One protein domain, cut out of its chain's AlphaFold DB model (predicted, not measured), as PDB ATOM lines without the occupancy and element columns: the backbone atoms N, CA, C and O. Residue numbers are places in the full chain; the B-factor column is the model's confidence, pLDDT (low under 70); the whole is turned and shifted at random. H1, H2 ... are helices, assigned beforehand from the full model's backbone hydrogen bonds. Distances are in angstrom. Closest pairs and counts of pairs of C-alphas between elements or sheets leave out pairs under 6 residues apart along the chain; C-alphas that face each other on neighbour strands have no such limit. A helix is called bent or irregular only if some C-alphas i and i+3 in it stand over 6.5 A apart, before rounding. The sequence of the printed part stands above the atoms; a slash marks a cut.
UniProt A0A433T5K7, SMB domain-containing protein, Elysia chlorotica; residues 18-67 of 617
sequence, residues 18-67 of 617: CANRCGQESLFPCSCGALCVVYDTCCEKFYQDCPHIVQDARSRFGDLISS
ATOM      1  N   CYS A  18     -39.100  32.775  19.769       80.31
ATOM      2  CA  CYS A  18     -38.886  33.441  21.049       80.31
ATOM      3  C   CYS A  18     -37.418  33.468  21.485       80.31
ATOM      4  O   CYS A  18     -37.119  33.877  22.613       80.31
ATOM      5  N   ALA A  19     -36.494  33.086  20.601       80.00
ATOM      6  CA  ALA A  19     -35.061  33.178  20.839       80.00
ATOM      7  C   ALA A  19     -34.676  34.596  21.306       80.00
ATOM      8  O   ALA A  19     -34.964  35.590  20.641       80.00
ATOM      9  N   ASN A  20     -34.044  34.695  22.482       75.31
ATOM     10  CA  ASN A  20     -33.667  35.954  23.150       75.31
ATOM     11  C   ASN A  20     -34.835  36.902  23.506       75.31
ATOM     12  O   ASN A  20     -34.609  38.070  23.823       75.31
ATOM     13  N   ARG A  21     -36.078  36.412  23.475       75.94
ATOM     14  CA  ARG A  21     -37.300  37.192  23.741       75.94
ATOM     15  C   ARG A  21     -38.172  36.594  24.847       75.94
ATOM     16  O   ARG A  21     -39.246  37.123  25.121       75.94
ATOM     17  N   CYS A  22     -37.729  35.523  25.508       82.88
ATOM     18  CA  CYS A  22     -38.453  34.914  26.625       82.88
ATOM     19  C   CYS A  22     -38.796  35.939  27.714       82.88
ATOM     20  O   CYS A  22     -37.938  36.697  28.160       82.88
ATOM     21  N   GLY A  23     -40.061  35.962  28.133       77.81
ATOM     22  CA  GLY A  23     -40.585  36.922  29.106       77.81
ATOM     23  C   GLY A  23     -41.038  38.256  28.503       77.81
ATOM     24  O   GLY A  23     -41.559  39.096  29.231       77.81
ATOM     25  N   GLN A  24     -40.893  38.475  27.190       79.75
ATOM     26  CA  GLN A  24     -41.456  39.656  26.535       79.75
ATOM     27  C   GLN A  24     -42.969  39.498  26.352       79.75
ATOM     28  O   GLN A  24     -43.455  38.761  25.492       79.75
ATOM     29  N   GLU A  25     -43.722  40.234  27.168       66.56
ATOM     30  CA  GLU A  25     -45.189  40.215  27.209       66.56
ATOM     31  C   GLU A  25     -45.854  41.110  26.148       66.56
ATOM     32  O   GLU A  25     -47.046  41.394  26.233       66.56
ATOM     33  N   SER A  26     -45.110  41.581  25.142       63.38
ATOM     34  CA  SER A  26     -45.711  42.290  24.012       63.38
ATOM     35  C   SER A  26     -46.591  41.319  23.227       63.38
ATOM     36  O   SER A  26     -46.078  40.408  22.576       63.38
ATOM     37  N   LEU A  27     -47.910  41.502  23.297       57.34
ATOM     38  CA  LEU A  27     -48.830  40.901  22.344       57.34
ATOM     39  C   LEU A  27     -48.705  41.705  21.054       57.34
ATOM     40  O   LEU A  27     -49.121  42.860  21.048       57.34
ATOM     41  N   PHE A  28     -48.064  41.122  20.038       52.78
ATOM     42  CA  PHE A  28     -48.289  41.326  18.597       52.78
ATOM     43  C   PHE A  28     -46.964  41.206  17.795       52.78
ATOM     44  O   PHE A  28     -45.996  41.891  18.142       52.78
ATOM     45  N   PRO A  29     -46.881  40.382  16.723       53.66
ATOM     46  CA  PRO A  29     -47.916  39.467  16.216       53.66
ATOM     47  C   PRO A  29     -48.088  38.209  17.087       53.66
ATOM     48  O   PRO A  29     -49.176  37.654  17.170       53.66
ATOM     49  N   CYS A  30     -47.052  37.820  17.832       66.88
ATOM     50  CA  CYS A  30     -47.062  36.728  18.804       66.88
ATOM     51  C   CYS A  30     -46.255  37.133  20.050       66.88
ATOM     52  O   CYS A  30     -45.396  38.016  19.975       66.88
ATOM     53  N   SER A  31     -46.545  36.537  21.207       77.62
ATOM     54  CA  SER A  31     -45.877  36.854  22.477       77.62
ATOM     55  C   SER A  31     -44.986  35.715  22.967       77.62
ATOM     56  O   SER A  31     -45.204  34.545  22.659       77.62
ATOM     57  N   CYS A  32     -43.975  36.085  23.754       82.94
ATOM     58  CA  CYS A  32     -43.033  35.181  24.407       82.94
ATOM     59  C   CYS A  32     -43.142  35.244  25.941       82.94
ATOM     60  O   CYS A  32     -42.209  34.863  26.651       82.94
ATOM     61  N   GLY A  33     -44.255  35.769  26.460       86.06
ATOM     62  CA  GLY A  33     -44.570  35.853  27.886       86.06
ATOM     63  C   GLY A  33     -45.664  34.868  28.304       86.06
ATOM     64  O   GLY A  33     -46.366  34.308  27.469       86.06
ATOM     65  N   ALA A  34     -45.853  34.683  29.613       87.38
ATOM     66  CA  ALA A  34     -46.791  33.693  30.155       87.38
ATOM     67  C   ALA A  34     -48.253  33.886  29.692       87.38
ATOM     68  O   ALA A  34     -48.980  32.910  29.525       87.38
ATOM     69  N   LEU A  35     -48.671  35.129  29.424       85.69
ATOM     70  CA  LEU A  35     -50.018  35.453  28.933       85.69
ATOM     71  C   LEU A  35     -50.323  34.869  27.546       85.69
ATOM     72  O   LEU A  35     -51.484  34.600  27.248       85.69
ATOM     73  N   CYS A  36     -49.305  34.624  26.714       84.88
ATOM     74  CA  CYS A  36     -49.513  34.028  25.394       84.88
ATOM     75  C   CYS A  36     -50.138  32.630  25.494       84.88
ATOM     76  O   CYS A  36     -50.914  32.243  24.627       84.88
ATOM     77  N   VAL A  37     -49.837  31.896  26.577       87.94
ATOM     78  CA  VAL A  37     -50.367  30.549  26.852       87.94
ATOM     79  C   VAL A  37     -51.843  30.611  27.233       87.94
ATOM     80  O   VAL A  37     -52.597  29.694  26.942       87.94
ATOM     81  N   VAL A  38     -52.272  31.703  27.868       86.38
ATOM     82  CA  VAL A  38     -53.681  31.930  28.205       86.38
ATOM     83  C   VAL A  38     -54.475  32.277  26.943       86.38
ATOM     84  O   VAL A  38     -55.571  31.759  26.723       86.38
ATOM     85  N   TYR A  39     -53.913  33.131  26.084       84.19
ATOM     86  CA  TYR A  39     -54.591  33.643  24.891       84.19
ATOM     87  C   TYR A  39     -54.386  32.827  23.611       84.19
ATOM     88  O   TYR A  39     -55.004  33.156  22.604       84.19
ATOM     89  N   ASP A  40     -53.593  31.756  23.647       82.31
ATOM     90  CA  ASP A  40     -53.134  30.997  22.470       82.31
ATOM     91  C   ASP A  40     -52.467  31.884  21.403       82.31
ATOM     92  O   ASP A  40     -52.655  31.705  20.204       82.31
ATOM     93  N   THR A  41     -51.673  32.861  21.846       80.44
ATOM     94  CA  THR A  41     -50.965  33.830  20.986       80.44
ATOM     95  C   THR A  41     -49.444  33.692  21.072       80.44
ATOM     96  O   THR A  41     -48.696  34.643  20.822       80.44
ATOM     97  N   CYS A  42     -48.957  32.519  21.481       83.38
ATOM     98  CA  CYS A  42     -47.525  32.252  21.578       83.38
ATOM     99  C   CYS A  42     -46.871  32.158  20.200       83.38
ATOM    100  O   CYS A  42     -47.475  31.667  19.250       83.38
ATOM    101  N   CYS A  43     -45.610  32.583  20.102       82.56
ATOM    102  CA  CYS A  43     -44.828  32.347  18.891       82.56
ATOM    103  C   CYS A  43     -44.585  30.840  18.669       82.56
ATOM    104  O   CYS A  43     -44.581  30.054  19.618       82.56
ATOM    105  N   GLU A  44     -44.350  30.437  17.419       82.88
ATOM    106  CA  GLU A  44     -44.349  29.038  16.961       82.88
ATOM    107  C   GLU A  44     -43.420  28.120  17.778       82.88
ATOM    108  O   GLU A  44     -43.794  27.006  18.148       82.88
ATOM    109  N   LYS A  45     -42.227  28.611  18.140       83.12
ATOM    110  CA  LYS A  45     -41.221  27.856  18.913       83.12
ATOM    111  C   LYS A  45     -41.218  28.152  20.414       83.12
ATOM    112  O   LYS A  45     -40.315  27.715  21.122       83.12
ATOM    113  N   PHE A  46     -42.237  28.831  20.942       87.94
ATOM    114  CA  PHE A  46     -42.285  29.253  22.348       87.94
ATOM    115  C   PHE A  46     -42.049  28.108  23.348       87.94
ATOM    116  O   PHE A  46     -41.296  28.268  24.309       87.94
ATOM    117  N   TYR A  47     -42.634  26.933  23.097       88.25
ATOM    118  CA  TYR A  47     -42.481  25.762  23.966       88.25
ATOM    119  C   TYR A  47     -41.045  25.221  24.027       88.25
ATOM    120  O   TYR A  47     -40.666  24.622  25.032       88.25
ATOM    121  N   GLN A  48     -40.262  25.428  22.966       89.56
ATOM    122  CA  GLN A  48     -38.866  24.998  22.871       89.56
ATOM    123  C   GLN A  48     -37.920  26.086  23.390       89.56
ATOM    124  O   GLN A  48     -36.997  25.788  24.143       89.56
ATOM    125  N   ASP A  49     -38.187  27.344  23.035       88.31
ATOM    126  CA  ASP A  49     -37.326  28.486  23.348       88.31
ATOM    127  C   ASP A  49     -37.449  28.924  24.821       88.31
ATOM    128  O   ASP A  49     -36.459  29.309  25.442       88.31
ATOM    129  N   CYS A  50     -38.656  28.853  25.401       91.06
ATOM    130  CA  CYS A  50     -38.969  29.403  26.727       91.06
ATOM    131  C   CYS A  50     -39.672  28.399  27.670       91.06
ATOM    132  O   CYS A  50     -40.698  28.736  28.273       91.06
ATOM    133  N   PRO A  51     -39.137  27.179  27.881       91.31
ATOM    134  CA  PRO A  51     -39.826  26.122  28.635       91.31
ATOM    135  C   PRO A  51     -40.127  26.504  30.096       91.31
ATOM    136  O   PRO A  51     -41.148  26.104  30.653       91.31
ATOM    137  N   HIS A  52     -39.278  27.333  30.707       91.06
ATOM    138  CA  HIS A  52     -39.467  27.840  32.068       91.06
ATOM    139  C   HIS A  52     -40.666  28.801  32.186       91.06
ATOM    140  O   HIS A  52     -41.366  28.777  33.193       91.06
ATOM    141  N   ILE A  53     -40.954  29.594  31.144       90.75
ATOM    142  CA  ILE A  53     -42.127  30.485  31.105       90.75
ATOM    143  C   ILE A  53     -43.411  29.678  30.891       90.75
ATOM    144  O   ILE A  53     -44.431  29.991  31.493       90.75
ATOM    145  N   VAL A  54     -43.370  28.609  30.088       90.44
ATOM    146  CA  VAL A  54     -44.512  27.687  29.926       90.44
ATOM    147  C   VAL A  54     -44.898  27.068  31.271       90.44
ATOM    148  O   VAL A  54     -46.081  26.972  31.598       90.44
ATOM    149  N   GLN A  55     -43.905  26.642  32.055       89.94
ATOM    150  CA  GLN A  55     -44.136  26.050  33.368       89.94
ATOM    151  C   GLN A  55     -44.728  27.067  34.356       89.94
ATOM    152  O   GLN A  55     -45.679  26.728  35.059       89.94
ATOM    153  N   ASP A  56     -44.223  28.307  34.362       88.75
ATOM    154  CA  ASP A  56     -44.791  29.416  35.146       88.75
ATOM    155  C   ASP A  56     -46.232  29.747  34.718       88.75
ATOM    156  O   ASP A  56     -47.121  29.916  35.548       88.75
ATOM    157  N   ALA A  57     -46.506  29.770  33.412       87.56
ATOM    158  CA  ALA A  57     -47.843  30.036  32.896       87.56
ATOM    159  C   ALA A  57     -48.850  28.965  33.337       87.56
ATOM    160  O   ALA A  57     -49.957  29.294  33.756       87.56
ATOM    161  N   ARG A  58     -48.466  27.683  33.293       88.56
ATOM    162  CA  ARG A  58     -49.323  26.574  33.743       88.56
ATOM    163  C   ARG A  58     -49.578  26.599  35.245       88.56
ATOM    164  O   ARG A  58     -50.688  26.286  35.660       88.56
ATOM    165  N   SER A  59     -48.579  26.959  36.053       86.56
ATOM    166  CA  SER A  59     -48.749  27.031  37.508       86.56
ATOM    167  C   SER A  59     -49.614  28.220  37.931       86.56
ATOM    168  O   SER A  59     -50.388  28.096  38.877       86.56
ATOM    169  N   ARG A  60     -49.514  29.356  37.228       84.06
ATOM    170  CA  ARG A  60     -50.241  30.593  37.556       84.06
ATOM    171  C   ARG A  60     -51.627  30.689  36.928       84.06
ATOM    172  O   ARG A  60     -52.518  31.264  37.540       84.06
ATOM    173  N   PHE A  61     -51.800  30.172  35.715       85.94
ATOM    174  CA  PHE A  61     -53.003  30.379  34.902       85.94
ATOM    175  C   PHE A  61     -53.660  29.070  34.446       85.94
ATOM    176  O   PHE A  61     -54.456  29.094  33.511       85.94
ATOM    177  N   GLY A  62     -53.341  27.933  35.077       82.31
ATOM    178  CA  GLY A  62     -53.827  26.603  34.681       82.31
ATOM    179  C   GLY A  62     -55.331  26.544  34.394       82.31
ATOM    180  O   GLY A  62     -55.739  26.033  33.350       82.31
ATOM    181  N   ASP A  63     -56.140  27.163  35.253       82.25
ATOM    182  CA  ASP A  63     -57.603  27.181  35.124       82.25
ATOM    183  C   ASP A  63     -58.085  27.987  33.900       82.25
ATOM    184  O   ASP A  63     -59.062  27.625  33.234       82.25
ATOM    185  N   LEU A  64     -57.349  29.039  33.533       85.31
ATOM    186  CA  LEU A  64     -57.665  29.927  32.411       85.31
ATOM    187  C   LEU A  64     -57.310  29.317  31.054       85.31
ATOM    188  O   LEU A  64     -57.987  29.608  30.071       85.31
ATOM    189  N   ILE A  65     -56.294  28.451  30.994       85.06
ATOM    190  CA  ILE A  65     -55.868  27.780  29.751       85.06
ATOM    191  C   ILE A  65     -57.006  26.918  29.179       85.06
ATOM    192  O   ILE A  65     -57.165  26.818  27.966       85.06
ATOM    193  N   SER A  66     -57.835  26.332  30.049       81.19
ATOM    194  CA  SER A  66     -58.975  25.485  29.663       81.19
ATOM    195  C   SER A  66     -60.262  26.252  29.324       81.19
ATOM    196  O   SER A  66     -61.295  25.634  29.061       81.19
ATOM    197  N   SER A  67     -60.228  27.587  29.376       85.12
ATOM    198  CA  SER A  67     -61.413  28.435  29.243       85.12
ATOM    199  C   SER A  67     -61.538  29.064  27.857       85.12
ATOM    200  O   SER A  67     -60.555  29.428  27.209       85.12
TER     201      SER A  67
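AT A GLANCE: This is residues 18 to 67 of the 617 residues of the protein "SMB domain-containing protein" of Elysia chlorotica (UniProt A0A433T5K7). One helix, H3, runs along the longest axis, with the short helix H1 packed on it and the single turn H2 near its beginning; a looping stretch without named elements, residues 18 to 34, comes before H1. The printed part has 50 residues, with three named helices in the order H1, H2, H3 and no named strand. It is all helix by class, though under half of the residues, 24, are in named elements. It is compact, with a radius of gyration of the C-alphas of 9.6 A and spans of 28 by 20 by 15 A.

IN THESE COORDINATES: H3, residues 51 to 65, measures 16.2 A from C-alpha 51 at (-39.826, 26.122, 28.635) to C-alpha 65 at (-55.868, 27.780, 29.751). It is irregular: C-alphas 60 and 63 are 8.5 A apart. H1 is residues 35 to 39, from C-alpha 35 at (-50.018, 35.453, 28.933), and H2 residues 46 to 49.

HOW THE PARTS SIT: H3 touches H1; their closest C-alphas, of Ile 65 and Val 38, are 4.9 A apart. H3 and H2 are close but not clearly touching, the closest C-alphas, of Val 54 and Tyr 47, 6.6 A apart. H1 and H2 are apart. Every O i to N i+4 pair is within hydrogen-bond range in H1, and 9 of 11 in H3; H2 is too short for one.

THE WHOLE: The C-alphas farthest apart, of Asn 20 and Ser 67, are 29.4 A apart. The printed part has no cut; the link H2 to H3 is tight and H1 to H2 short. Residues 25 to 30 have pLDDT under 70.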